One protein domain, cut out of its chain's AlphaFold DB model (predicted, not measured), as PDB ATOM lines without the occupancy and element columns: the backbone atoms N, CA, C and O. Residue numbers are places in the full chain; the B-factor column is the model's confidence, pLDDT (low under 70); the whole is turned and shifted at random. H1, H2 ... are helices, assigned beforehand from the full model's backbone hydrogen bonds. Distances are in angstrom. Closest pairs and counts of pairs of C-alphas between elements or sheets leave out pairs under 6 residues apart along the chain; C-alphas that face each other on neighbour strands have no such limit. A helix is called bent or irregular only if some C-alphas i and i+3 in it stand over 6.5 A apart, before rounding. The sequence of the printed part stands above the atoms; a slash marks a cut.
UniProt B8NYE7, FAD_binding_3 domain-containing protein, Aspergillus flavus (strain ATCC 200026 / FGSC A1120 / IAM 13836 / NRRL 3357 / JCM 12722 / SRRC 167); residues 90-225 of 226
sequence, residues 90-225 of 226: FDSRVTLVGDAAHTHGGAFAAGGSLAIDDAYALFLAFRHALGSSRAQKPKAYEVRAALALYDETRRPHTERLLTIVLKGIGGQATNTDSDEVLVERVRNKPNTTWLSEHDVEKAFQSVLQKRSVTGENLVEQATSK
ATOM      1  N   PHE A  90     -66.626  24.983  -3.799       95.62
ATOM      2  CA  PHE A  90     -65.704  23.896  -4.101       95.62
ATOM      3  C   PHE A  90     -64.270  24.385  -3.901       95.62
ATOM      4  O   PHE A  90     -63.837  25.380  -4.493       95.62
ATOM      5  N   ASP A  91     -63.536  23.686  -3.031       91.81
ATOM      6  CA  ASP A  91     -62.200  24.092  -2.587       91.81
ATOM      7  C   ASP A  91     -62.229  25.543  -2.042       91.81
ATOM      8  O   ASP A  91     -63.014  25.882  -1.150       91.81
ATOM      9  N   SER A  92     -61.360  26.410  -2.551       88.81
ATOM     10  CA  SER A  92     -61.118  27.756  -2.044       88.81
ATOM     11  C   SER A  92     -61.512  28.848  -3.032       88.81
ATOM     12  O   SER A  92     -61.539  30.021  -2.659       88.81
ATOM     13  N   ARG A  93     -61.771  28.500  -4.299       94.88
ATOM     14  CA  ARG A  93     -61.903  29.480  -5.391       94.88
ATOM     15  C   ARG A  93     -62.938  29.120  -6.456       94.88
ATOM     16  O   ARG A  93     -63.006  29.828  -7.455       94.88
ATOM     17  N   VAL A  94     -63.715  28.056  -6.271       97.62
ATOM     18  CA  VAL A  94     -64.700  27.609  -7.263       97.62
ATOM     19  C   VAL A  94     -66.098  27.668  -6.662       97.62
ATOM     20  O   VAL A  94     -66.309  27.277  -5.514       97.62
ATOM     21  N   THR A  95     -67.048  28.177  -7.443       98.38
ATOM     22  CA  THR A  95     -68.466  28.169  -7.091       98.38
ATOM     23  C   THR A  95     -69.344  27.931  -8.314       98.38
ATOM     24  O   THR A  95     -68.872  28.074  -9.442       98.38
ATOM     25  N   LEU A  96     -70.601  27.556  -8.083       98.19
ATOM     26  CA  LEU A  96     -71.615  27.347  -9.114       98.19
ATOM     27  C   LEU A  96     -72.622  28.500  -9.081       98.19
ATOM     28  O   LEU A  96     -72.882  29.048  -8.016       98.19
ATOM     29  N   VAL A  97     -73.182  28.846 -10.239       97.75
ATOM     30  CA  VAL A  97     -74.183  29.914 -10.408       97.75
ATOM     31  C   VAL A  97     -75.246  29.486 -11.418       97.75
ATOM     32  O   VAL A  97     -74.948  28.694 -12.319       97.75
ATOM     33  N   GLY A  98     -76.462  30.028 -11.306       96.94
ATOM     34  CA  GLY A  98     -77.550  29.732 -12.243       96.94
ATOM     35  C   GLY A  98     -77.876  28.236 -12.301       96.94
ATOM     36  O   GLY A  98     -77.774  27.529 -11.300       96.94
ATOM     37  N   ASP A  99     -78.193  27.723 -13.491       95.75
ATOM     38  CA  ASP A  99     -78.562  26.314 -13.685       95.75
ATOM     39  C   ASP A  99     -77.492  25.314 -13.222       95.75
ATOM     40  O   ASP A  99     -77.831  24.214 -12.791       95.75
ATOM     41  N   ALA A 100     -76.207  25.689 -13.236       95.88
ATOM     42  CA  ALA A 100     -75.153  24.828 -12.700       95.88
ATOM     43  C   ALA A 100     -75.304  24.591 -11.185       95.88
ATOM     44  O   ALA A 100     -74.851  23.569 -10.680       95.88
ATOM     45  N   ALA A 101     -75.926  25.529 -10.466       96.75
ATOM     46  CA  ALA A 101     -76.191  25.450  -9.035       96.75
ATOM     47  C   ALA A 101     -77.618  24.983  -8.708       96.75
ATOM     48  O   ALA A 101     -77.821  24.320  -7.688       96.75
ATOM     49  N   HIS A 102     -78.607  25.353  -9.532       96.06
ATOM     50  CA  HIS A 102     -80.029  25.178  -9.213       96.06
ATOM     51  C   HIS A 102     -80.952  24.965 -10.427       96.06
ATOM     52  O   HIS A 102     -82.059  25.498 -10.476       96.06
ATOM     53  N   THR A 103     -80.548  24.141 -11.400       94.31
ATOM     54  CA  THR A 103     -81.421  23.801 -12.543       94.31
ATOM     55  C   THR A 103     -82.772  23.223 -12.095       94.31
ATOM     56  O   THR A 103     -82.843  22.242 -11.356       94.31
ATOM     57  N   HIS A 104     -83.865  23.843 -12.541       91.44
ATOM     58  CA  HIS A 104     -85.224  23.555 -12.070       91.44
ATOM     59  C   HIS A 104     -86.210  23.267 -13.220       91.44
ATOM     60  O   HIS A 104     -87.420  23.468 -13.080       91.44
ATOM     61  N   GLY A 105     -85.703  22.844 -14.384       85.44
ATOM     62  CA  GLY A 105     -86.517  22.362 -15.509       85.44
ATOM     63  C   GLY A 105     -87.503  23.381 -16.075       85.44
ATOM     64  O   GLY A 105     -88.617  23.020 -16.437       85.44
ATOM     65  N   GLY A 106     -87.150  24.671 -16.065       82.75
ATOM     66  CA  GLY A 106     -88.006  25.748 -16.581       82.75
ATOM     67  C   GLY A 106     -89.215  26.099 -15.702       82.75
ATOM     68  O   GLY A 106     -89.961  27.024 -16.030       82.75
ATOM     69  N   ALA A 107     -89.400  25.423 -14.563       83.69
ATOM     70  CA  ALA A 107     -90.496  25.703 -13.642       83.69
ATOM     71  C   ALA A 107     -90.540  27.188 -13.239       83.69
ATOM     72  O   ALA A 107     -89.512  27.810 -12.977       83.69
ATOM     73  N   PHE A 108     -91.745  27.762 -13.193       86.56
ATOM     74  CA  PHE A 108     -91.992  29.169 -12.843       86.56
ATOM     75  C   PHE A 108     -91.321  30.219 -13.751       86.56
ATOM     76  O   PHE A 108     -91.428  31.403 -13.449       86.56
ATOM     77  N   ALA A 109     -90.654  29.822 -14.846       87.06
ATOM     78  CA  ALA A 109     -89.902  30.716 -15.735       87.06
ATOM     79  C   ALA A 109     -88.897  31.636 -14.997       87.06
ATOM     80  O   ALA A 109     -88.630  32.754 -15.433       87.06
ATOM     81  N   ALA A 110     -88.341  31.162 -13.876       90.94
ATOM     82  CA  ALA A 110     -87.559  31.981 -12.945       90.94
ATOM     83  C   ALA A 110     -86.029  31.852 -13.093       90.94
ATOM     84  O   ALA A 110     -85.294  32.572 -12.422       90.94
ATOM     85  N   GLY A 111     -85.521  30.969 -13.961       92.00
ATOM     86  CA  GLY A 111     -84.083  30.657 -14.021       92.00
ATOM     87  C   GLY A 111     -83.208  31.878 -14.318       92.00
ATOM     88  O   GLY A 111     -82.204  32.112 -13.648       92.00
ATOM     89  N   GLY A 112     -83.642  32.723 -15.261       93.19
ATOM     90  CA  GLY A 112     -82.930  33.954 -15.613       93.19
ATOM     91  C   GLY A 112     -82.860  34.962 -14.462       93.19
ATOM     92  O   GLY A 112     -81.784  35.481 -14.173       93.19
ATOM     93  N   SER A 113     -83.975  35.213 -13.769       94.12
ATOM     94  CA  SER A 113     -83.993  36.127 -12.619       94.12
ATOM     95  C   SER A 113     -83.177  35.580 -11.447       94.12
ATOM     96  O   SER A 113     -82.413  36.325 -10.843       94.12
ATOM     97  N   LEU A 114     -83.243  34.272 -11.181       96.69
ATOM     98  CA  LEU A 114     -82.451  33.633 -10.126       96.69
ATOM     99  C   LEU A 114     -80.944  33.712 -10.395       96.69
ATOM    100  O   LEU A 114     -80.173  33.925  -9.462       96.69
ATOM    101  N   ALA A 115     -80.519  33.576 -11.653       97.12
ATOM    102  CA  ALA A 115     -79.117  33.735 -12.033       97.12
ATOM    103  C   ALA A 115     -78.630  35.191 -11.889       97.12
ATOM    104  O   ALA A 115     -77.474  35.427 -11.534       97.12
ATOM    105  N   ILE A 116     -79.501  36.178 -12.131       97.69
ATOM    106  CA  ILE A 116     -79.190  37.596 -11.886       97.69
ATOM    107  C   ILE A 116     -79.033  37.856 -10.382       97.69
ATOM    108  O   ILE A 116     -78.055  38.486  -9.972       97.69
ATOM    109  N   ASP A 117     -79.933  37.316  -9.557       98.06
ATOM    110  CA  ASP A 117     -79.826  37.383  -8.096       98.06
ATOM    111  C   ASP A 117     -78.521  36.762  -7.589       98.06
ATOM    112  O   ASP A 117     -77.891  37.286  -6.669       98.06
ATOM    113  N   ASP A 118     -78.082  35.661  -8.204       98.62
ATOM    114  CA  ASP A 118     -76.813  35.025  -7.864       98.62
ATOM    115  C   ASP A 118     -75.618  35.926  -8.168       98.62
ATOM    116  O   ASP A 118     -74.736  36.094  -7.323       98.62
ATOM    117  N   ALA A 119     -75.601  36.533  -9.357       98.50
ATOM    118  CA  ALA A 119     -74.558  37.475  -9.743       98.50
ATOM    119  C   ALA A 119     -74.505  38.667  -8.776       98.50
ATOM    120  O   ALA A 119     -73.418  39.096  -8.372       98.50
ATOM    121  N   TYR A 120     -75.667  39.170  -8.351       98.56
ATOM    122  CA  TYR A 120     -75.742  40.274  -7.402       98.56
ATOM    123  C   TYR A 120     -75.289  39.873  -5.992       98.56
ATOM    124  O   TYR A 120     -74.485  40.578  -5.377       98.56
ATOM    125  N   ALA A 121     -75.707  38.709  -5.495       98.69
ATOM    126  CA  ALA A 121     -75.254  38.180  -4.210       98.69
ATOM    127  C   ALA A 121     -73.738  37.925  -4.186       98.69
ATOM    128  O   ALA A 121     -73.074  38.258  -3.202       98.69
ATOM    129  N   LEU A 122     -73.168  37.400  -5.278       98.25
ATOM    130  CA  LEU A 122     -71.719  37.266  -5.438       98.25
ATOM    131  C   LEU A 122     -71.024  38.625  -5.365       98.25
ATOM    132  O   LEU A 122     -70.049  38.771  -4.626       98.25
ATOM    133  N   PHE A 123     -71.531  39.630  -6.082       97.81
ATOM    134  CA  PHE A 123     -71.003  40.992  -6.007       97.81
ATOM    135  C   PHE A 123     -71.003  41.522  -4.566       97.81
ATOM    136  O   PHE A 123     -69.968  41.999  -4.094       97.81
ATOM    137  N   LEU A 124     -72.122  41.401  -3.844       98.25
ATOM    138  CA  LEU A 124     -72.232  41.837  -2.449       98.25
ATOM    139  C   LEU A 124     -71.225  41.113  -1.546       98.25
ATOM    140  O   LEU A 124     -70.537  41.760  -0.752       98.25
ATOM    141  N   ALA A 125     -71.093  39.796  -1.708       98.06
ATOM    142  CA  ALA A 125     -70.178  38.969  -0.935       98.06
ATOM    143  C   ALA A 125     -68.707  39.336  -1.169       98.06
ATOM    144  O   ALA A 125     -67.951  39.506  -0.209       98.06
ATOM    145  N   PHE A 126     -68.300  39.516  -2.427       96.19
ATOM    146  CA  PHE A 126     -66.941  39.936  -2.765       96.19
ATOM    147  C   PHE A 126     -66.654  41.365  -2.310       96.19
ATOM    148  O   PHE A 126     -65.594  41.614  -1.736       96.19
ATOM    149  N   ARG A 127     -67.602  42.292  -2.494       95.50
ATOM    150  CA  ARG A 127     -67.480  43.669  -2.001       95.50
ATOM    151  C   ARG A 127     -67.312  43.703  -0.482       95.50
ATOM    152  O   ARG A 127     -66.506  44.479   0.017       95.50
ATOM    153  N   HIS A 128     -68.038  42.857   0.248       95.06
ATOM    154  CA  HIS A 128     -67.910  42.749   1.700       95.06
ATOM    155  C   HIS A 128     -66.559  42.156   2.121       95.06
ATOM    156  O   HIS A 128     -65.870  42.734   2.955       95.06
ATOM    157  N   ALA A 129     -66.154  41.027   1.531       93.50
ATOM    158  CA  ALA A 129     -64.939  40.318   1.930       93.50
ATOM    159  C   ALA A 129     -63.641  41.038   1.523       93.50
ATOM    160  O   ALA A 129     -62.619  40.875   2.186       93.50
ATOM    161  N   LEU A 130     -63.655  41.794   0.420       92.19
ATOM    162  CA  LEU A 130     -62.458  42.428  -0.147       92.19
ATOM    163  C   LEU A 130     -62.422  43.953   0.010       92.19
ATOM    164  O   LEU A 130     -61.359  44.546  -0.188       92.19
ATOM    165  N   GLY A 131     -63.549  44.581   0.352       87.56
ATOM    166  CA  GLY A 131     -63.712  46.034   0.339       87.56
ATOM    167  C   GLY A 131     -63.858  46.622  -1.072       87.56
ATOM    168  O   GLY A 131     -63.871  45.911  -2.077       87.56
ATOM    169  N   SER A 132     -63.980  47.950  -1.150       77.50
ATOM    170  CA  SER A 132     -64.320  48.672  -2.391       77.50
ATOM    171  C   SER A 132     -63.126  49.007  -3.296       77.50
ATOM    172  O   SER A 132     -63.326  49.353  -4.457       77.50
ATOM    173  N   SER A 133     -61.891  48.957  -2.788       74.81
ATOM    174  CA  SER A 133     -60.684  49.296  -3.552       74.81
ATOM    175  C   SER A 133     -59.478  48.537  -3.015       74.81
ATOM    176  O   SER A 133     -59.202  48.571  -1.815       74.81
ATOM    177  N   ARG A 134     -58.757  47.837  -3.900       77.12
ATOM    178  CA  ARG A 134     -57.597  47.029  -3.520       77.12
ATOM    179  C   ARG A 134     -56.568  46.949  -4.644       77.12
ATOM    180  O   ARG A 134     -56.909  46.649  -5.781       77.12
ATOM    181  N   ALA A 135     -55.294  47.139  -4.291       78.44
ATOM    182  CA  ALA A 135     -54.158  46.979  -5.209       78.44
ATOM    183  C   ALA A 135     -53.593  45.542  -5.243       78.44
ATOM    184  O   ALA A 135     -52.980  45.128  -6.222       78.44
ATOM    185  N   GLN A 136     -53.771  44.772  -4.166       87.50
ATOM    186  CA  GLN A 136     -53.207  43.426  -4.017       87.50
ATOM    187  C   GLN A 136     -54.200  42.331  -4.419       87.50
ATOM    188  O   GLN A 136     -55.392  42.432  -4.143       87.50
ATOM    189  N   LYS A 137     -53.700  41.219  -4.967       90.06
ATOM    190  CA  LYS A 137     -54.524  40.043  -5.278       90.06
ATOM    191  C   LYS A 137     -55.161  39.445  -4.004       90.06
ATOM    192  O   LYS A 137     -54.466  39.328  -2.990       90.06
ATOM    193  N   PRO A 138     -56.437  39.011  -4.045       92.50
ATOM    194  CA  PRO A 138     -57.070  38.301  -2.937       92.50
ATOM    195  C   PRO A 138     -56.380  36.974  -2.595       92.50
ATOM    196  O   PRO A 138     -56.109  36.127  -3.463       92.50
ATOM    197  N   LYS A 139     -56.148  36.759  -1.302       94.00
ATOM    198  CA  LYS A 139     -55.705  35.480  -0.747       94.00
ATOM    199  C   LYS A 139     -56.830  34.448  -0.868       94.00
ATOM    200  O   LYS A 139     -58.001  34.785  -1.020       94.00
ATOM    201  N   ALA A 140     -56.471  33.165  -0.831       94.94
ATOM    202  CA  ALA A 140     -57.428  32.080  -1.067       94.94
ATOM    203  C   ALA A 140     -58.551  32.049  -0.021       94.94
ATOM    204  O   ALA A 140     -59.710  31.872  -0.382       94.94
ATOM    205  N   TYR A 141     -58.230  32.300   1.252       94.31
ATOM    206  CA  TYR A 141     -59.238  32.333   2.313       94.31
ATOM    207  C   TYR A 141     -60.230  33.497   2.159       94.31
ATOM    208  O   TYR A 141     -61.384  33.347   2.538       94.31
ATOM    209  N   GLU A 142     -59.811  34.632   1.585       94.75
ATOM    210  CA  GLU A 142     -60.682  35.797   1.365       94.75
ATOM    211  C   GLU A 142     -61.710  35.498   0.270       94.75
ATOM    212  O   GLU A 142     -62.895  35.773   0.429       94.75
ATOM    213  N   VAL A 143     -61.261  34.852  -0.814       96.94
ATOM    214  CA  VAL A 143     -62.161  34.361  -1.867       96.94
ATOM    215  C   VAL A 143     -63.119  33.327  -1.294       96.94
ATOM    216  O   VAL A 143     -64.325  33.473  -1.448       96.94
ATOM    217  N   ARG A 144     -62.612  32.333  -0.558       97.19
ATOM    218  CA  ARG A 144     -63.456  31.316   0.076       97.19
ATOM    219  C   ARG A 144     -64.496  31.926   1.020       97.19
ATOM    220  O   ARG A 144     -65.632  31.465   1.040       97.19
ATOM    221  N   ALA A 145     -64.135  32.959   1.782       96.19
ATOM    222  CA  ALA A 145     -65.061  33.654   2.672       96.19
ATOM    223  C   ALA A 145     -66.190  34.355   1.902       96.19
ATOM    224  O   ALA A 145     -67.348  34.237   2.304       96.19
ATOM    225  N   ALA A 146     -65.871  35.018   0.783       97.75
ATOM    226  CA  ALA A 146     -66.870  35.599  -0.116       97.75
ATOM    227  C   ALA A 146     -67.790  34.519  -0.705       97.75
ATOM    228  O   ALA A 146     -69.009  34.632  -0.627       97.75
ATOM    229  N   LEU A 147     -67.223  33.428  -1.227       98.56
ATOM    230  CA  LEU A 147     -68.008  32.333  -1.805       98.56
ATOM    231  C   LEU A 147     -68.942  31.680  -0.773       98.56
ATOM    232  O   LEU A 147     -70.084  31.375  -1.093       98.56
ATOM    233  N   ALA A 148     -68.499  31.535   0.477       97.88
ATOM    234  CA  ALA A 148     -69.342  31.018   1.554       97.88
ATOM    235  C   ALA A 148     -70.493  31.973   1.918       97.88
ATOM    236  O   ALA A 148     -71.593  31.513   2.204       97.88
ATOM    237  N   LEU A 149     -70.263  33.293   1.903       98.38
ATOM    238  CA  LEU A 149     -71.338  34.274   2.109       98.38
ATOM    239  C   LEU A 149     -72.384  34.200   0.992       98.38
ATOM    240  O   LEU A 149     -73.579  34.277   1.265       98.38
ATOM    241  N   TYR A 150     -71.934  34.041  -0.252       98.69
ATOM    242  CA  TYR A 150     -72.813  33.840  -1.398       98.69
ATOM    243  C   TYR A 150     -73.659  32.561  -1.255       98.69
ATOM    244  O   TYR A 150     -74.885  32.650  -1.330       98.69
ATOM    245  N   ASP A 151     -73.029  31.413  -0.971       98.56
ATOM    246  CA  ASP A 151     -73.719  30.128  -0.757       98.56
ATOM    247  C   ASP A 151     -74.802  30.244   0.324       98.56
ATOM    248  O   ASP A 151     -75.968  29.942   0.078       98.56
ATOM    249  N   GLU A 152     -74.453  30.775   1.498       98.31
ATOM    250  CA  GLU A 152     -75.393  30.944   2.615       98.31
ATOM    251  C   GLU A 152     -76.541  31.912   2.306       98.31
ATOM    252  O   GLU A 152     -77.634  31.770   2.857       98.31
ATOM    253  N   THR A 153     -76.309  32.890   1.430       98.56
ATOM    254  CA  THR A 153     -77.325  33.876   1.041       98.56
ATOM    255  C   THR A 153     -78.343  33.284   0.073       98.56
ATOM    256  O   THR A 153     -79.536  33.568   0.182       98.56
ATOM    257  N   ARG A 154     -77.890  32.474  -0.889       98.31
ATOM    258  CA  ARG A 154     -78.691  32.105  -2.066       98.31
ATOM    259  C   ARG A 154     -79.168  30.662  -2.077       98.31
ATOM    260  O   ARG A 154     -80.298  30.405  -2.507       98.31
ATOM    261  N   ARG A 155     -78.367  29.727  -1.566       98.00
ATOM    262  CA  ARG A 155     -78.698  28.299  -1.594       98.00
ATOM    263  C   ARG A 155     -80.014  27.970  -0.879       98.00
ATOM    264  O   ARG A 155     -80.825  27.284  -1.488       98.00
ATOM    265  N   PRO A 156     -80.336  28.509   0.316       97.56
ATOM    266  CA  PRO A 156     -81.603  28.178   0.979       97.56
ATOM    267  C   PRO A 156     -82.847  28.586   0.173       97.56
ATOM    268  O   PRO A 156     -83.884  27.924   0.220       97.56
ATOM    269  N   HIS A 157     -82.759  29.694  -0.567       97.38
ATOM    270  CA  HIS A 157     -83.869  30.196  -1.372       97.38
ATOM    271  C   HIS A 157     -84.131  29.308  -2.597       97.38
ATOM    272  O   HIS A 157     -85.275  28.948  -2.875       97.38
ATOM    273  N   THR A 158     -83.071  28.915  -3.299       96.75
ATOM    274  CA  THR A 158     -83.146  28.047  -4.485       96.75
ATOM    275  C   THR A 158     -83.414  26.584  -4.117       96.75
ATOM    276  O   THR A 158     -84.171  25.910  -4.804       96.75
ATOM    277  N   GLU A 159     -82.927  26.104  -2.972       96.69
ATOM    278  CA  GLU A 159     -83.259  24.783  -2.422       96.69
ATOM    279  C   GLU A 159     -84.762  24.644  -2.132       96.69
ATOM    280  O   GLU A 159     -85.372  23.617  -2.450       96.69
ATOM    281  N   ARG A 160     -85.403  25.702  -1.607       95.44
ATOM    282  CA  ARG A 160     -86.864  25.742  -1.447       95.44
ATOM    283  C   ARG A 160     -87.582  25.583  -2.789       95.44
ATOM    284  O   ARG A 160     -88.579  24.862  -2.851       95.44
ATOM    285  N   LEU A 161     -87.095  26.242  -3.843       94.56
ATOM    286  CA  LEU A 161     -87.648  26.118  -5.193       94.56
ATOM    287  C   LEU A 161     -87.511  24.684  -5.712       94.56
ATOM    288  O   LEU A 161     -88.517  24.084  -6.083       94.56
ATOM    289  N   LEU A 162     -86.301  24.128  -5.689       94.50
ATOM    290  CA  LEU A 162     -86.031  22.766  -6.158       94.50
ATOM    291  C   LEU A 162     -86.882  21.738  -5.412       94.50
ATOM    292  O   LEU A 162     -87.497  20.884  -6.037       94.50
ATOM    293  N   THR A 163     -87.035  21.886  -4.095       93.25
ATOM    294  CA  THR A 163     -87.910  21.018  -3.292       93.25
ATOM    295  C   THR A 163     -89.367  21.058  -3.768       93.25
ATOM    296  O   THR A 163     -90.036  20.025  -3.794       93.25
ATOM    297  N   ILE A 164     -89.890  22.234  -4.130       91.25
ATOM    298  CA  ILE A 164     -91.255  22.375  -4.665       91.25
ATOM    299  C   ILE A 164     -91.356  21.727  -6.049       91.25
ATOM    300  O   ILE A 164     -92.317  21.009  -6.311       91.25
ATOM    301  N   VAL A 165     -90.370  21.970  -6.915       89.56
ATOM    302  CA  VAL A 165     -90.335  21.433  -8.280       89.56
ATOM    303  C   VAL A 165     -90.272  19.911  -8.258       89.56
ATOM    304  O   VAL A 165     -91.142  19.273  -8.839       89.56
ATOM    305  N   LEU A 166     -89.322  19.328  -7.525       88.69
ATOM    306  CA  LEU A 166     -89.121  17.879  -7.442       88.69
ATOM    307  C   LEU A 166     -90.336  17.156  -6.846       88.69
ATOM    308  O   LEU A 166     -90.711  16.097  -7.337       88.69
ATOM    309  N   LYS A 167     -91.018  17.753  -5.857       86.25
ATOM    310  CA  LYS A 167     -92.299  17.226  -5.342       86.25
ATOM    311  C   LYS A 167     -93.437  17.280  -6.365       86.25
ATOM    312  O   LYS A 167     -94.397  16.528  -6.233       86.25
ATOM    313  N   GLY A 168     -93.371  18.204  -7.322       76.31
ATOM    314  CA  GLY A 168     -94.376  18.378  -8.370       76.31
ATOM    315  C   GLY A 168     -94.144  17.511  -9.610       76.31
ATOM    316  O   GLY A 168     -95.087  17.296 -10.375       76.31
ATOM    317  N   ILE A 169     -92.924  17.004  -9.823       68.00
ATOM    318  CA  ILE A 169     -92.607  16.097 -10.935       68.00
ATOM    319  C   ILE A 169     -93.415  14.801 -10.771       68.00
ATOM    320  O   ILE A 169     -93.414  14.183  -9.710       68.00
ATOM    321  N   GLY A 170     -94.143  14.407 -11.823       54.53
ATOM    322  CA  GLY A 170     -95.037  13.240 -11.813       54.53
ATOM    323  C   GLY A 170     -96.408  13.474 -11.161       54.53
ATOM    324  O   GLY A 170     -97.242  12.576 -11.161       54.53
ATOM    325  N   GLY A 171     -96.669  14.675 -10.629       52.34
ATOM    326  CA  GLY A 171     -97.941  15.039  -9.996       52.34
ATOM    327  C   GLY A 171     -98.998  15.619 -10.943       52.34
ATOM    328  O   GLY A 171    -100.099  15.943 -10.493       52.34
ATOM    329  N   GLN A 172     -98.700  15.782 -12.238       51.50
ATOM    330  CA  GLN A 172     -99.684  16.235 -13.225       51.50
ATOM    331  C   GLN A 172    -100.601  15.080 -13.637       51.50
ATOM    332  O   GLN A 172    -100.546  14.580 -14.751       51.50
ATOM    333  N   ALA A 173    -101.484  14.659 -12.732       50.06
ATOM    334  CA  ALA A 173    -102.598  13.810 -13.129       50.06
ATOM    335  C   ALA A 173    -103.455  14.551 -14.170       50.06
ATOM    336  O   ALA A 173    -103.684  15.762 -14.070       50.06
ATOM    337  N   THR A 174    -103.968  13.819 -15.160       52.06
ATOM    338  CA  THR A 174    -105.085  14.285 -15.982       52.06
ATOM    339  C   THR A 174    -106.222  14.697 -15.047       52.06
ATOM    340  O   THR A 174    -106.839  13.837 -14.422       52.06
ATOM    341  N   ASN A 175    -106.463  16.003 -14.893       54.81
ATOM    342  CA  ASN A 175    -107.513  16.495 -14.004       54.81
ATOM    343  C   ASN A 175    -108.875  16.121 -14.590       54.81
ATOM    344  O   ASN A 175    -109.316  16.710 -15.574       54.81
ATOM    345  N   THR A 176    -109.535  15.157 -13.959       57.16
ATOM    346  CA  THR A 176    -110.951  14.821 -14.173       57.16
ATOM    347  C   THR A 176    -111.871  15.612 -13.238       57.16
ATOM    348  O   THR A 176    -113.033  15.260 -13.063       57.16
ATOM    349  N   ASP A 177    -111.324  16.637 -12.587       64.62
ATOM    350  CA  ASP A 177    -111.996  17.472 -11.600       64.62
ATOM    351  C   ASP A 177    -113.129  18.287 -12.230       64.62
ATOM    352  O   ASP A 177    -113.027  18.726 -13.377       64.62
ATOM    353  N   SER A 178    -114.200  18.516 -11.465       75.06
ATOM    354  CA  SER A 178    -115.268  19.427 -11.878       75.06
ATOM    355  C   SER A 178    -114.778  20.880 -11.906       75.06
ATOM    356  O   SER A 178    -113.784  21.232 -11.258       75.06
ATOM    357  N   ASP A 179    -115.504  21.743 -12.619       79.62
ATOM    358  CA  ASP A 179    -115.197  23.175 -12.709       79.62
ATOM    359  C   ASP A 179    -115.079  23.826 -11.322       79.62
ATOM    360  O   ASP A 179    -114.202  24.663 -11.100       79.62
ATOM    361  N   GLU A 180    -115.899  23.413 -10.351       82.62
ATOM    362  CA  GLU A 180    -115.856  23.928  -8.978       82.62
ATOM    363  C   GLU A 180    -114.526  23.616  -8.289       82.62
ATOM    364  O   GLU A 180    -113.930  24.499  -7.668       82.62
ATOM    365  N   VAL A 181    -114.028  22.385  -8.439       80.56
ATOM    366  CA  VAL A 181    -112.753  21.951  -7.854       80.56
ATOM    367  C   VAL A 181    -111.578  22.661  -8.536       80.56
ATOM    368  O   VAL A 181    -110.623  23.071  -7.870       80.56
ATOM    369  N   LEU A 182    -111.654  22.892  -9.853       80.31
ATOM    370  CA  LEU A 182    -110.656  23.681 -10.581       80.31
ATOM    371  C   LEU A 182    -110.633  25.140 -10.111       80.31
ATOM    372  O   LEU A 182    -109.557  25.688  -9.859       80.31
ATOM    373  N   VAL A 183    -111.802  25.765  -9.948       85.44
ATOM    374  CA  VAL A 183    -111.922  27.133  -9.423       85.44
ATOM    375  C   VAL A 183    -111.365  27.214  -8.006       85.44
ATOM    376  O   VAL A 183    -110.616  28.144  -7.700       85.44
ATOM    377  N   GLU A 184    -111.679  26.248  -7.146       85.50
ATOM    378  CA  GLU A 184    -111.150  26.192  -5.786       85.50
ATOM    379  C   GLU A 184    -109.624  26.044  -5.778       85.50
ATOM    380  O   GLU A 184    -108.931  26.781  -5.073       85.50
ATOM    381  N   ARG A 185    -109.068  25.181  -6.630       81.44
ATOM    382  CA  ARG A 185    -107.617  25.024  -6.782       81.44
ATOM    383  C   ARG A 185    -106.937  26.304  -7.267       81.44
ATOM    384  O   ARG A 185    -105.869  26.650  -6.767       81.44
ATOM    385  N   VAL A 186    -107.537  27.011  -8.227       84.00
ATOM    386  CA  VAL A 186    -107.018  28.297  -8.720       84.00
ATOM    387  C   VAL A 186    -107.063  29.355  -7.618       84.00
ATOM    388  O   VAL A 186    -106.085  30.080  -7.441       84.00
ATOM    389  N   ARG A 187    -108.152  29.419  -6.841       87.12
ATOM    390  CA  ARG A 187    -108.274  30.327  -5.687       87.12
ATOM    391  C   ARG A 187    -107.246  30.022  -4.600       87.12
ATOM    392  O   ARG A 187    -106.698  30.947  -4.012       87.12
ATOM    393  N   ASN A 188    -106.957  28.743  -4.380       86.19
ATOM    394  CA  ASN A 188    -106.003  28.264  -3.381       86.19
ATOM    395  C   ASN A 188    -104.583  28.081  -3.939       86.19
ATOM    396  O   ASN A 188    -103.753  27.411  -3.317       86.19
ATOM    397  N   LYS A 189    -104.280  28.650  -5.115       82.06
ATOM    398  CA  LYS A 189    -102.963  28.510  -5.734       82.06
ATOM    399  C   LYS A 189    -101.891  29.078  -4.791       82.06
ATOM    400  O   LYS A 189    -102.039  30.207  -4.317       82.06
ATOM    401  N   PRO A 190    -100.801  28.332  -4.528       83.44
ATOM    402  CA  PRO A 190     -99.746  28.799  -3.643       83.44
ATOM    403  C   PRO A 190     -99.188  30.147  -4.090       83.44
ATOM    404  O   PRO A 190     -98.911  30.355  -5.274       83.44
ATOM    405  N   ASN A 191     -98.985  31.044  -3.128       87.56
ATOM    406  CA  ASN A 191     -98.386  32.340  -3.392       87.56
ATOM    407  C   ASN A 191     -96.915  32.173  -3.829       87.56
ATOM    408  O   ASN A 191     -96.099  31.629  -3.080       87.56
ATOM    409  N   THR A 192     -96.575  32.665  -5.022       89.88
ATOM    410  CA  THR A 192     -95.217  32.645  -5.589       89.88
ATOM    411  C   THR A 192     -94.443  33.946  -5.375       89.88
ATOM    412  O   THR A 192     -93.295  34.028  -5.798       89.88
ATOM    413  N   THR A 193     -95.006  34.940  -4.680       93.06
ATOM    414  CA  THR A 193     -94.349  36.224  -4.372       93.06
ATOM    415  C   THR A 193     -92.995  36.043  -3.695       93.06
ATOM    416  O   THR A 193     -92.059  36.767  -3.997       93.06
ATOM    417  N   TRP A 194     -92.844  35.036  -2.828       94.12
ATOM    418  CA  TRP A 194     -91.558  34.769  -2.172       94.12
ATOM    419  C   TRP A 194     -90.419  34.495  -3.164       94.12
ATOM    420  O   TRP A 194     -89.272  34.709  -2.790       94.12
ATOM    421  N   LEU A 195     -90.739  33.989  -4.363       93.88
ATOM    422  CA  LEU A 195     -89.806  33.692  -5.449       93.88
ATOM    423  C   LEU A 195     -89.573  34.926  -6.328       93.88
ATOM    424  O   LEU A 195     -88.432  35.242  -6.630       93.88
ATOM    425  N   SER A 196     -90.641  35.624  -6.728       91.00
ATOM    426  CA  SER A 196     -90.546  36.768  -7.649       91.00
ATOM    427  C   SER A 196     -90.093  38.072  -6.988       91.00
ATOM    428  O   SER A 196     -89.514  38.919  -7.655       91.00
ATOM    429  N   GLU A 197     -90.367  38.249  -5.696       93.75
ATOM    430  CA  GLU A 197     -90.035  39.449  -4.911       93.75
ATOM    431  C   GLU A 197     -88.958  39.141  -3.859       93.75
ATOM    432  O   GLU A 197     -88.973  39.658  -2.739       93.75
ATOM    433  N   HIS A 198     -88.034  38.238  -4.185       96.12
ATOM    434  CA  HIS A 198     -86.936  37.911  -3.290       96.12
ATOM    435  C   HIS A 198     -85.962  39.091  -3.149       96.12
ATOM    436  O   HIS A 198     -85.319  39.512  -4.103       96.12
ATOM    437  N   ASP A 199     -85.818  39.598  -1.925       97.62
ATOM    438  CA  ASP A 199     -84.850  40.644  -1.598       97.62
ATOM    439  C   ASP A 199     -83.487  40.028  -1.235       97.62
ATOM    440  O   ASP A 199     -83.253  39.574  -0.105       97.62
ATOM    441  N   VAL A 200     -82.586  40.017  -2.220       98.06
ATOM    442  CA  VAL A 200     -81.222  39.489  -2.088       98.06
ATOM    443  C   VAL A 200     -80.393  40.285  -1.078       98.06
ATOM    444  O   VAL A 200     -79.613  39.696  -0.329       98.06
ATOM    445  N   GLU A 201     -80.557  41.609  -1.009       98.38
ATOM    446  CA  GLU A 201     -79.789  42.441  -0.077       98.38
ATOM    447  C   GLU A 201     -80.172  42.128   1.360       98.38
ATOM    448  O   GLU A 201     -79.306  41.896   2.205       98.38
ATOM    449  N   LYS A 202     -81.473  42.055   1.640       98.38
ATOM    450  CA  LYS A 202     -81.979  41.699   2.962       98.38
ATOM    451  C   LYS A 202     -81.558  40.290   3.368       98.38
ATOM    452  O   LYS A 202     -81.191  40.076   4.530       98.38
ATOM    453  N   ALA A 203     -81.580  39.333   2.438       98.31
ATOM    454  CA  ALA A 203     -81.079  37.983   2.682       98.31
ATOM    455  C   ALA A 203     -79.587  38.009   3.057       98.31
ATOM    456  O   ALA A 203     -79.199  37.443   4.081       98.31
ATOM    457  N   PHE A 204     -78.778  38.752   2.299       98.56
ATOM    458  CA  PHE A 204     -77.348  38.918   2.552       98.56
ATOM    459  C   PHE A 204     -77.068  39.566   3.919       98.56
ATOM    460  O   PHE A 204     -76.264  39.054   4.699       98.56
ATOM    461  N   GLN A 205     -77.776  40.646   4.268       98.38
ATOM    462  CA  GLN A 205     -77.644  41.291   5.582       98.38
ATOM    463  C   GLN A 205     -78.013  40.344   6.729       98.38
ATOM    464  O   GLN A 205     -77.340  40.319   7.760       98.38
ATOM    465  N   SER A 206     -79.044  39.519   6.539       98.06
ATOM    466  CA  SER A 206     -79.448  38.518   7.532       98.06
ATOM    467  C   SER A 206     -78.353  37.471   7.766       98.06
ATOM    468  O   SER A 206     -78.144  37.043   8.901       98.06
ATOM    469  N   VAL A 207     -77.631  37.062   6.716       98.06
ATOM    470  CA  VAL A 207     -76.477  36.153   6.831       98.06
ATOM    471  C   VAL A 207     -75.334  36.810   7.606       98.06
ATOM    472  O   VAL A 207     -74.787  36.189   8.519       98.06
ATOM    473  N   LEU A 208     -75.012  38.074   7.312       97.38
ATOM    474  CA  LEU A 208     -73.976  38.812   8.044       97.38
ATOM    475  C   LEU A 208     -74.288  38.908   9.540       97.38
ATOM    476  O   LEU A 208     -73.433  38.589  10.364       97.38
ATOM    477  N   GLN A 209     -75.521  39.269   9.894       96.50
ATOM    478  CA  GLN A 209     -75.954  39.355  11.291       96.50
ATOM    479  C   GLN A 209     -75.824  38.010  12.015       96.50
ATOM    480  O   GLN A 209     -75.281  37.952  13.118       96.50
ATOM    481  N   LYS A 210     -76.256  36.909  11.383       94.19
ATOM    482  CA  LYS A 210     -76.124  35.556  11.952       94.19
ATOM    483  C   LYS A 210     -74.667  35.174  12.207       94.19
ATOM    484  O   LYS A 210     -74.363  34.594  13.252       94.19
ATOM    485  N   ARG A 211     -73.762  35.495  11.278       92.00
ATOM    486  CA  ARG A 211     -72.326  35.229  11.446       92.00
ATOM    487  C   ARG A 211     -71.714  36.051  12.580       92.00
ATOM    488  O   ARG A 211     -70.939  35.484  13.345       92.00
ATOM    489  N   SER A 212     -72.090  37.322  12.730       87.38
ATOM    490  CA  SER A 212     -71.619  38.164  13.840       87.38
ATOM    491  C   SER A 212     -72.036  37.597  15.199       87.38
ATOM    492  O   SER A 212     -71.176  37.365  16.041       87.38
ATOM    493  N   VAL A 213     -73.318  37.256  15.370       83.88
ATOM    494  CA  VAL A 213     -73.838  36.661  16.620       83.88
ATOM    495  C   VAL A 213     -73.166  35.320  16.930       83.88
ATOM    496  O   VAL A 213     -72.811  35.034  18.070       83.88
ATOM    497  N   THR A 214     -72.950  34.482  15.911       79.38
ATOM    498  CA  THR A 214     -72.252  33.198  16.092       79.38
ATOM    499  C   THR A 214     -70.802  33.412  16.527       79.38
ATOM    500  O   THR A 214     -70.308  32.692  17.392       79.38
ATOM    501  N   GLY A 215     -70.126  34.414  15.959       72.81
ATOM    502  CA  GLY A 215     -68.773  34.798  16.356       72.81
ATOM    503  C   GLY A 215     -68.700  35.292  17.800       72.81
ATOM    504  O   GLY A 215     -67.834  34.837  18.544       72.81
ATOM    505  N   GLU A 216     -69.627  36.156  18.218       65.94
ATOM    506  CA  GLU A 216     -69.718  36.669  19.594       65.94
ATOM    507  C   GLU A 216     -69.943  35.539  20.609       65.94
ATOM    508  O   GLU A 216     -69.191  35.426  21.576       65.94
ATOM    509  N   ASN A 217     -70.879  34.625  20.332       66.00
ATOM    510  CA  ASN A 217     -71.155  33.471  21.194       66.00
ATOM    511  C   ASN A 217     -69.939  32.536  21.346       66.00
ATOM    512  O   ASN A 217     -69.704  31.987  22.423       66.00
ATOM    513  N   LEU A 218     -69.158  32.332  20.278       66.94
ATOM    514  CA  LEU A 218     -67.945  31.508  20.329       66.94
ATOM    515  C   LEU A 218     -66.831  32.173  21.147       66.94
ATOM    516  O   LEU A 218     -66.110  31.479  21.866       66.94
ATOM    517  N   VAL A 219     -66.697  33.500  21.061       68.06
ATOM    518  CA  VAL A 219     -65.740  34.266  21.872       68.06
ATOM    519  C   VAL A 219     -66.139  34.221  23.347       68.06
ATOM    520  O   VAL A 219     -65.295  33.894  24.177       68.06
ATOM    521  N   GLU A 220     -67.413  34.447  23.670       63.84
ATOM    522  CA  GLU A 220     -67.926  34.414  25.046       63.84
ATOM    523  C   GLU A 220     -67.722  33.035  25.706       63.84
ATOM    524  O   GLU A 220     -67.219  32.936  26.831       63.84
ATOM    525  N   GLN A 221     -67.999  31.949  24.974       63.53
ATOM    526  CA  GLN A 221     -67.747  30.577  25.435       63.53
ATOM    527  C   GLN A 221     -66.259  30.260  25.623       63.53
ATOM    528  O   GLN A 221     -65.913  29.472  26.507       63.53
ATOM    529  N   ALA A 222     -65.377  30.835  24.803       65.44
ATOM    530  CA  ALA A 222     -63.935  30.670  24.954       65.44
ATOM    531  C   ALA A 222     -63.403  31.441  26.174       65.44
ATOM    532  O   ALA A 222     -62.554  30.922  26.895       65.44
ATOM    533  N   THR A 223     -63.936  32.637  26.446       67.44
ATOM    534  CA  THR A 223     -63.549  33.453  27.606       67.44
ATOM    535  C   THR A 223     -64.127  32.953  28.929       67.44
ATOM    536  O   THR A 223     -63.482  33.117  29.953       67.44
ATOM    537  N   SER A 224     -65.293  32.296  28.926       64.56
ATOM    538  CA  SER A 224     -65.907  31.719  30.137       64.56
ATOM    539  C   SER A 224     -65.251  30.408  30.609       64.56
ATOM    540  O   SER A 224     -65.624  29.886  31.661       64.56
ATOM    541  N   LYS A 225     -64.329  29.834  29.826       60.47
ATOM    542  CA  LYS A 225     -63.581  28.606  30.156       60.47
ATOM    543  C   LYS A 225     -62.152  28.875  30.654       60.47
ATOM    544  O   LYS A 225     -61.407  27.915  30.851       60.47
TER     545      LYS A 225
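This is residues 90 to 225 of the 226 residues of the protein "FAD_binding_3 domain-containing protein" of Aspergillus flavus (strain ATCC 200026 / FGSC A1120 / IAM 13836 / NRRL 3357 / JCM 12722 / SRRC 167) (UniProt B8NYE7). A helical hairpin, H2 and the first arm of the bent helix H3, makes the core; H6 packs on it with its first part, and residues 212 to 225, of which 212 to 223 belong to H6, stick out as an arm. The second arm, H3b, runs on away from the hairpin, and beyond it the chain swings out in a wide loop that holds H4, with residues 170 to 176, 178 to 184 and 186 to 191 sticking out, before it comes back through H5 to H6. The printed part has 136 residues with six named helices, H1 to H6 in that order, and no named strand; the class is all helix. The whole is loose, with a radius of gyration of the C-alphas of 20.1 A, and elongated, spanning 64 by 39 by 24 A.

H1, residues 99 to 102, is close to but not clearly touching H2, residues 111 to 130; their closest C-alphas, of Asp 99 and Gly 111, are 7.0 A apart. H3, residues 140 to 168, was assigned as one helix by its hydrogen bonds but is bent: C-alphas 153 and 156 are 7.1 A apart, and its arms H3a, residues 140 to 153, and H3b, residues 156 to 168, stand at a steep tilt of 50 degrees. H3 is the hub, touching three other helices. H1 only just touches H3b, at its residues 158 to 162 alone, with 3 pairs of C-alphas within 8 A; the closest are His 102 and Thr 158, 6.3 A. H2 and H3a form a hairpin and touch at a steep tilt of 43 degrees, opposite ways, with the C-alphas of Ala 125 and Ala 146 closest at 4.8 A. H4, residues 179 to 187, touches no helix. H5, residues 193 to 196, is close to but not clearly touching H3b, with the C-alphas of Leu 161 and Leu 195 closest at 7.9 A. H6, residues 200 to 223, touches H3a with its residues 200 to 208 alone, at a steep tilt of 63 degrees, opposite ways; the C-alphas of Thr 153 and Phe 204 are closest at 5.3 A. H6 touches H2 with its residues 200 to 204 alone, at a steep tilt of 42 degrees, the same way; the C-alphas of Ala 121 and Val 200 are closest at 6.5 A. Every O i to N i+4 pair is within hydrogen-bond range in H2, H3a, H3b, H4 and H6, while H1 and H5 are too short for such a pair.

H1 begins at C-alpha 99 (-78.562, 26.314, -13.685). From first to last C-alpha, H2 measures 28.3 A, H3a 20.1 A, H3b 18.6 A and H6 35.1 A. H6 ends at C-alpha 223 (-63.549, 33.453, 27.606).

The two C-alphas farthest apart, of Ala 135 and Ser 178, are 67.4 A apart. The printed part has no cut, and no link between its named helices is long. Mean pLDDT of the printed part is 87.8; residues 169 to 177 and 216 to 225 are under 70.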